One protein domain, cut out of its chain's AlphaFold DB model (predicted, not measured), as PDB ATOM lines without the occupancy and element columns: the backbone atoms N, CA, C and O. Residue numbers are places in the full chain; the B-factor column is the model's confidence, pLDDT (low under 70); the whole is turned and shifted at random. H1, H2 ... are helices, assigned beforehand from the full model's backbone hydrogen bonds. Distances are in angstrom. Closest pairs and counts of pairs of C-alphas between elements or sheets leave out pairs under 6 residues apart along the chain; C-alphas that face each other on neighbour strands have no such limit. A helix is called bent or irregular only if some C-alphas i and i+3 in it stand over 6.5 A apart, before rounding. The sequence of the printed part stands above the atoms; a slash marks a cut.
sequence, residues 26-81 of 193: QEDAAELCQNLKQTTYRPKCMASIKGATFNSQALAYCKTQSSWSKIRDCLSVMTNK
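AT A GLANCE: This is residues 26 to 81 of the 193 residues of an uncharacterized protein of BD1-7 clade bacterium (UniProt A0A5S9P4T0). Two helical hairpins, H1 with H2 and H3 with H4, stack into a compact block of four nearly aligned helices. H1 packs on H3, while H2 and H4 sit less closely. The printed part has 56 residues with four named helices in the order H1, H2, H3, H4, all helix; it is compact, radius of gyration of the C-alphas 9.7 A, spanning 27 by 20 by 16 A.

HOW THE PARTS SIT: Start at H1, residues 27 to 34: it touches H2, residues 39 to 49, in a hairpin, closest C-alphas Cys 33 and Cys 45, 5.4 A, at a shallow tilt of 29 degrees, opposite ways. H3, residues 56 to 63, touches H1, closest C-alphas Lys 63 and Leu 32, 6.1 A, at a shallow tilt of 5 degrees, the same way. H4, residues 68 to 78, touches H3 in a hairpin, closest C-alphas Ile 71 and Cys 62, 5.6 A, at a shallow tilt of 19 degrees, opposite ways. H2 and H4 are close but not clearly touching; H2 and H3 are apart. Every O i to N i+4 pair is within hydrogen-bond range in H1, H3 and H4; in H2, 5 of 7.

IN THESE COORDINATES: Find C-alpha 27 at (-3.476, 42.934, -32.693), where H1 begins, 10.4 A long like H3. H2 runs 15.9 A and is irregular, C-alphas 40 and 43 being 7.1 A apart. H4 runs 15.2 A to C-alpha 78 at (-1.717, 36.859, -18.370).

THE WHOLE: The C-alphas farthest apart, Thr 40 and Lys 81, are 27.4 A apart. The printed part has no cut, no link is long, and no printed residue is under 70 in pLDDT.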
ATOM      1  N   GLN A  26      -3.541  38.356 -31.618       83.88
ATOM      2  CA  GLN A  26      -4.254  39.518 -31.104       83.88
ATOM      3  C   GLN A  26      -3.455  40.778 -31.466       83.88
ATOM      4  O   GLN A  26      -2.268  40.872 -31.142       83.88
ATOM      5  N   GLU A  27      -4.108  41.734 -32.128       86.75
ATOM      6  CA  GLU A  27      -3.476  42.934 -32.693       86.75
ATOM      7  C   GLU A  27      -2.652  43.705 -31.653       86.75
ATOM      8  O   GLU A  27      -1.459  43.939 -31.849       86.75
ATOM      9  N   ASP A  28      -3.232  43.971 -30.480       86.81
ATOM     10  CA  ASP A  28      -2.554  44.688 -29.396       86.81
ATOM     11  C   ASP A  28      -1.274  43.993 -28.909       86.81
ATOM     12  O   ASP A  28      -0.339  44.646 -28.424       86.81
ATOM     13  N   ALA A  29      -1.244  42.657 -28.961       91.50
ATOM     14  CA  ALA A  29      -0.114  41.865 -28.488       91.50
ATOM     15  C   ALA A  29       1.000  41.876 -29.536       91.50
ATOM     16  O   ALA A  29       2.176  42.036 -29.191       91.50
ATOM     17  N   ALA A  30       0.631  41.779 -30.816       92.69
ATOM     18  CA  ALA A  30       1.558  41.955 -31.927       92.69
ATOM     19  C   ALA A  30       2.177  43.357 -31.903       92.69
ATOM     20  O   ALA A  30       3.398  43.483 -32.007       92.69
ATOM     21  N   GLU A  31       1.371  44.392 -31.664       92.44
ATOM     22  CA  GLU A  31       1.836  45.772 -31.534       92.44
ATOM     23  C   GLU A  31       2.857  45.924 -30.392       92.44
ATOM     24  O   GLU A  31       3.920  46.523 -30.585       92.44
ATOM     25  N   LEU A  32       2.593  45.334 -29.215       92.94
ATOM     26  CA  LEU A  32       3.557  45.299 -28.106       92.94
ATOM     27  C   LEU A  32       4.894  44.707 -28.572       92.94
ATOM     28  O   LEU A  32       5.953  45.298 -28.344       92.94
ATOM     29  N   CYS A  33       4.850  43.546 -29.229       93.38
ATOM     30  CA  CYS A  33       6.046  42.845 -29.679       93.38
ATOM     31  C   CYS A  33       6.809  43.618 -30.760       93.38
ATOM     32  O   CYS A  33       8.038  43.689 -30.700       93.38
ATOM     33  N   GLN A  34       6.114  44.232 -31.717       91.94
ATOM     34  CA  GLN A  34       6.722  45.036 -32.779       91.94
ATOM     35  C   GLN A  34       7.389  46.303 -32.232       91.94
ATOM     36  O   GLN A  34       8.459  46.686 -32.709       91.94
ATOM     37  N   ASN A  35       6.832  46.898 -31.176       91.56
ATOM     38  CA  ASN A  35       7.351  48.116 -30.556       91.56
ATOM     39  C   ASN A  35       8.393  47.874 -29.452       91.56
ATOM     40  O   ASN A  35       8.832  48.816 -28.785       91.56
ATOM     41  N   LEU A  36       8.873  46.637 -29.272       90.31
ATOM     42  CA  LEU A  36       9.988  46.376 -28.364       90.31
ATOM     43  C   LEU A  36      11.223  47.197 -28.766       90.31
ATOM     44  O   LEU A  36      11.712  47.101 -29.897       90.31
ATOM     45  N   LYS A  37      11.774  47.932 -27.788       87.25
ATOM     46  CA  LYS A  37      13.031  48.694 -27.926       87.25
ATOM     47  C   LYS A  37      14.208  47.800 -28.320       87.25
ATOM     48  O   LYS A  37      15.080  48.207 -29.076       87.25
ATOM     49  N   GLN A  38      14.240  46.579 -27.788       87.56
ATOM     50  CA  GLN A  38      15.294  45.604 -28.050       87.56
ATOM     51  C   GLN A  38      14.856  44.692 -29.205       87.56
ATOM     52  O   GLN A  38      14.221  43.657 -28.994       87.56
ATOM     53  N   THR A  39      15.173  45.103 -30.434       88.75
ATOM     54  CA  THR A  39      14.675  44.483 -31.675       88.75
ATOM     55  C   THR A  39      15.005  42.991 -31.800       88.75
ATOM     56  O   THR A  39      14.218  42.228 -32.356       88.75
ATOM     57  N   THR A  40      16.113  42.548 -31.205       93.75
ATOM     58  CA  THR A  40      16.552  41.143 -31.166       93.75
ATOM     59  C   THR A  40      15.574  40.208 -30.445       93.75
ATOM     60  O   THR A  40      15.593  39.001 -30.687       93.75
ATOM     61  N   TYR A  41      14.695  40.734 -29.586       94.06
ATOM     62  CA  TYR A  41      13.673  39.945 -28.893       94.06
ATOM     63  C   TYR A  41      12.323  39.922 -29.606       94.06
ATOM     64  O   TYR A  41      11.475  39.120 -29.221       94.06
ATOM     65  N   ARG A  42      12.120  40.722 -30.663       94.00
ATOM     66  CA  ARG A  42      10.848  40.751 -31.406       94.00
ATOM     67  C   ARG A  42      10.426  39.365 -31.906       94.00
ATOM     68  O   ARG A  42       9.297  38.991 -31.609       94.00
ATOM     69  N   PRO A  43      11.299  38.545 -32.534       94.44
ATOM     70  CA  PRO A  43      10.899  37.208 -32.982       94.44
ATOM     71  C   PRO A  43      10.471  36.298 -31.823       94.44
ATOM     72  O   PRO A  43       9.494  35.563 -31.928       94.44
ATOM     73  N   LYS A  44      11.169  36.383 -30.683       94.56
ATOM     74  CA  LYS A  44      10.838  35.611 -29.474       94.56
ATOM     75  C   LYS A  44       9.511  36.059 -28.861       94.56
ATOM     76  O   LYS A  44       8.750  35.222 -28.392       94.56
ATOM     77  N   CYS A  45       9.240  37.362 -28.881       94.62
ATOM     78  CA  CYS A  45       7.975  37.928 -28.430       94.62
ATOM     79  C   CYS A  45       6.819  37.470 -29.319       94.62
ATOM     80  O   CYS A  45       5.870  36.887 -28.800       94.62
ATOM     81  N   MET A  46       6.947  37.626 -30.642       94.31
ATOM     82  CA  MET A  46       5.943  37.172 -31.612       94.31
ATOM     83  C   MET A  46       5.631  35.680 -31.438       94.31
ATOM     84  O   MET A  46       4.471  35.295 -31.364       94.31
ATOM     85  N   ALA A  47       6.656  34.842 -31.256       93.12
ATOM     86  CA  ALA A  47       6.457  33.418 -30.991       93.12
ATOM     87  C   ALA A  47       5.669  33.147 -29.694       93.12
ATOM     88  O   ALA A  47       4.885  32.206 -29.649       93.12
ATOM     89  N   SER A  48       5.849  33.965 -28.649       90.88
ATOM     90  CA  SER A  48       5.165  33.787 -27.357       90.88
ATOM     91  C   SER A  48       3.697  34.219 -27.344       90.88
ATOM     92  O   SER A  48       2.953  33.782 -26.471       90.88
ATOM     93  N   ILE A  49       3.280  35.062 -28.293       93.31
ATOM     94  CA  ILE A  49       1.898  35.559 -28.401       93.31
ATOM     95  C   ILE A  49       1.089  34.836 -29.489       93.31
ATOM     96  O   ILE A  49      -0.095  35.114 -29.669       93.31
ATOM     97  N   LYS A  50       1.721  33.934 -30.245       92.56
ATOM     98  CA  LYS A  50       1.084  33.216 -31.351       92.56
ATOM     99  C   LYS A  50      -0.039  32.318 -30.831       92.56
ATOM    100  O   LYS A  50       0.217  31.429 -30.022       92.56
ATOM    101  N   GLY A  51      -1.269  32.541 -31.304       88.19
ATOM    102  CA  GLY A  51      -2.453  31.798 -30.853       88.19
ATOM    103  C   GLY A  51      -2.810  32.010 -29.376       88.19
ATOM    104  O   GLY A  51      -3.612  31.258 -28.830       88.19
ATOM    105  N   ALA A  52      -2.196  32.999 -28.722       92.12
ATOM    106  CA  ALA A  52      -2.486  33.366 -27.347       92.12
ATOM    107  C   ALA A  52      -3.531  34.482 -27.299       92.12
ATOM    108  O   ALA A  52      -3.523  35.394 -28.125       92.12
ATOM    109  N   THR A  53      -4.389  34.436 -26.286       91.38
ATOM    110  CA  THR A  53      -5.366  35.486 -25.990       91.38
ATOM    111  C   THR A  53      -4.955  36.252 -24.742       91.38
ATOM    112  O   THR A  53      -4.495  35.655 -23.762       91.38
ATOM    113  N   PHE A  54      -5.180  37.560 -24.747       93.50
ATOM    114  CA  PHE A  54      -4.869  38.454 -23.642       93.50
ATOM    115  C   PHE A  54      -6.048  39.380 -23.356       93.50
ATOM    116  O   PHE A  54      -6.659  39.938 -24.266       93.50
ATOM    117  N   ASN A  55      -6.311  39.616 -22.074       92.88
ATOM    118  CA  ASN A  55      -7.134  40.744 -21.660       92.88
ATOM    119  C   ASN A  55      -6.423  42.068 -22.027       92.88
ATOM    120  O   ASN A  55      -5.208  42.199 -21.843       92.88
ATOM    121  N   SER A  56      -7.169  43.039 -22.561       90.38
ATOM    122  CA  SER A  56      -6.631  44.313 -23.062       90.38
ATOM    123  C   SER A  56      -5.995  45.149 -21.946       90.38
ATOM    124  O   SER A  56      -4.872  45.633 -22.107       90.38
ATOM    125  N   GLN A  57      -6.639  45.242 -20.780       92.50
ATOM    126  CA  GLN A  57      -6.117  45.948 -19.607       92.50
ATOM    127  C   GLN A  57      -4.824  45.303 -19.082       92.50
ATOM    128  O   GLN A  57      -3.850  45.986 -18.750       92.50
ATOM    129  N   ALA A  58      -4.778  43.971 -19.049       93.69
ATOM    130  CA  ALA A  58      -3.602  43.210 -18.643       93.69
ATOM    131  C   ALA A  58      -2.428  43.448 -19.599       93.69
ATOM    132  O   ALA A  58      -1.288  43.664 -19.176       93.69
ATOM    133  N   LEU A  59      -2.714  43.449 -20.898       93.56
ATOM    134  CA  LEU A  59      -1.727  43.688 -21.932       93.56
ATOM    135  C   LEU A  59      -1.209  45.130 -21.903       93.56
ATOM    136  O   LEU A  59       0.002  45.337 -22.002       93.56
ATOM    137  N   ALA A  60      -2.088  46.111 -21.683       93.00
ATOM    138  CA  ALA A  60      -1.711  47.506 -21.475       93.00
ATOM    139  C   ALA A  60      -0.731  47.644 -20.302       93.00
ATOM    140  O   ALA A  60       0.305  48.299 -20.436       93.00
ATOM    141  N   TYR A  61      -0.972  46.944 -19.189       93.75
ATOM    142  CA  TYR A  61      -0.012  46.898 -18.089       93.75
ATOM    143  C   TYR A  61       1.326  46.264 -18.501       93.75
ATOM    144  O   TYR A  61       2.387  46.804 -18.170       93.75
ATOM    145  N   CYS A  62       1.318  45.161 -19.256       92.94
ATOM    146  CA  CYS A  62       2.555  44.547 -19.748       92.94
ATOM    147  C   CYS A  62       3.355  45.487 -20.669       92.94
ATOM    148  O   CYS A  62       4.585  45.506 -20.573       92.94
ATOM    149  N   LYS A  63       2.690  46.325 -21.485       91.44
ATOM    150  CA  LYS A  63       3.337  47.359 -22.325       91.44
ATOM    151  C   LYS A  63       4.125  48.384 -21.489       91.44
ATOM    152  O   LYS A  63       5.124  48.916 -21.968       91.44
ATOM    153  N   THR A  64       3.743  48.633 -20.230       90.88
ATOM    154  CA  THR A  64       4.446  49.591 -19.346       90.88
ATOM    155  C   THR A  64       5.780  49.077 -18.788       90.88
ATOM    156  O   THR A  64       6.560  49.845 -18.221       90.88
ATOM    157  N   GLN A  65       6.072  47.779 -18.924       90.25
ATOM    158  CA  GLN A  65       7.266  47.185 -18.329       90.25
ATOM    159  C   GLN A  65       8.543  47.594 -19.077       90.25
ATOM    160  O   GLN A  65       8.622  47.582 -20.301       90.25
ATOM    161  N   SER A  66       9.597  47.923 -18.325       84.88
ATOM    162  CA  SER A  66      10.801  48.553 -18.883       84.88
ATOM    163  C   SER A  66      11.802  47.604 -19.551       84.88
ATOM    164  O   SER A  66      12.724  48.069 -20.224       84.88
ATOM    165  N   SER A  67      11.669  46.288 -19.367       87.94
ATOM    166  CA  SER A  67      12.617  45.299 -19.891       87.94
ATOM    167  C   SER A  67      11.918  44.086 -20.488       87.94
ATOM    168  O   SER A  67      10.864  43.670 -20.010       87.94
ATOM    169  N   TRP A  68      12.554  43.463 -21.487       89.50
ATOM    170  CA  TRP A  68      12.046  42.241 -22.116       89.50
ATOM    171  C   TRP A  68      11.738  41.137 -21.097       89.50
ATOM    172  O   TRP A  68      10.686  40.521 -21.184       89.50
ATOM    173  N   SER A  69      12.599  40.915 -20.096       91.44
ATOM    174  CA  SER A  69      12.341  39.884 -19.077       91.44
ATOM    175  C   SER A  69      11.033  40.136 -18.328       91.44
ATOM    176  O   SER A  69      10.269  39.202 -18.121       91.44
ATOM    177  N   LYS A  70      10.752  41.391 -17.952       91.25
ATOM    178  CA  LYS A  70       9.507  41.745 -17.259       91.25
ATOM    179  C   LYS A  70       8.299  41.660 -18.185       91.25
ATOM    180  O   LYS A  70       7.258  41.188 -17.753       91.25
ATOM    181  N   ILE A  71       8.449  42.072 -19.444       92.62
ATOM    182  CA  ILE A  71       7.404  41.939 -20.469       92.62
ATOM    183  C   ILE A  71       7.053  40.464 -20.673       92.62
ATOM    184  O   ILE A  71       5.894  40.095 -20.542       92.62
ATOM    185  N   ARG A  72       8.049  39.608 -20.925       94.38
ATOM    186  CA  ARG A  72       7.873  38.163 -21.105       94.38
ATOM    187  C   ARG A  72       7.196  37.526 -19.897       94.38
ATOM    188  O   ARG A  72       6.258  36.753 -20.057       94.38
ATOM    189  N   ASP A  73       7.679  37.835 -18.697       94.38
ATOM    190  CA  ASP A  73       7.107  37.275 -17.476       94.38
ATOM    191  C   ASP A  73       5.672  37.780 -17.252       94.38
ATOM    192  O   ASP A  73       4.834  37.015 -16.786       94.38
ATOM    193  N   CYS A  74       5.376  39.035 -17.602       94.62
ATOM    194  CA  CYS A  74       4.028  39.599 -17.550       94.62
ATOM    195  C   CYS A  74       3.090  38.897 -18.533       94.62
ATOM    196  O   CYS A  74       2.049  38.403 -18.114       94.62
ATOM    197  N   LEU A  75       3.494  38.774 -19.802       95.19
ATOM    198  CA  LEU A  75       2.732  38.061 -20.828       95.19
ATOM    199  C   LEU A  75       2.419  36.636 -20.367       95.19
ATOM    200  O   LEU A  75       1.253  36.276 -20.297       95.19
ATOM    201  N   SER A  76       3.431  35.885 -19.926       95.00
ATOM    202  CA  SER A  76       3.276  34.510 -19.426       95.00
ATOM    203  C   SER A  76       2.242  34.376 -18.299       95.00
ATOM    204  O   SER A  76       1.496  33.401 -18.243       95.00
ATOM    205  N   VAL A  77       2.162  35.368 -17.407       95.75
ATOM    206  CA  VAL A  77       1.193  35.371 -16.303       95.75
ATOM    207  C   VAL A  77      -0.227  35.674 -16.781       95.75
ATOM    208  O   VAL A  77      -1.165  35.223 -16.137       95.75
ATOM    209  N   MET A  78      -0.406  36.402 -17.882       94.50
ATOM    210  CA  MET A  78      -1.717  36.859 -18.370       94.50
ATOM    211  C   MET A  78      -2.291  35.986 -19.493       94.50
ATOM    212  O   MET A  78      -3.504  35.980 -19.700       94.50
ATOM    213  N   THR A  79      -1.433  35.268 -20.220       95.06
ATOM    214  CA  THR A  79      -1.795  34.475 -21.398       95.06
ATOM    215  C   THR A  79      -2.928  33.494 -21.104       95.06
ATOM    216  O   THR A  79      -2.853  32.703 -20.162       95.06
ATOM    217  N   ASN A  80      -3.938  33.496 -21.975       93.31
ATOM    218  CA  ASN A  80      -5.051  32.542 -21.989       93.31
ATOM    219  C   ASN A  80      -5.854  32.501 -20.679       93.31
ATOM    220  O   ASN A  80      -6.452  31.478 -20.341       93.31
ATOM    221  N   LYS A  81      -5.872  33.609 -19.932       93.81
ATOM    222  CA  LYS A  81      -6.715  33.767 -18.747       93.81
ATOM    223  C   LYS A  81      -7.965  34.566 -19.086       93.81
ATOM    224  O   LYS A  81      -7.891  35.607 -19.730       93.81
TER     225      LYS A  81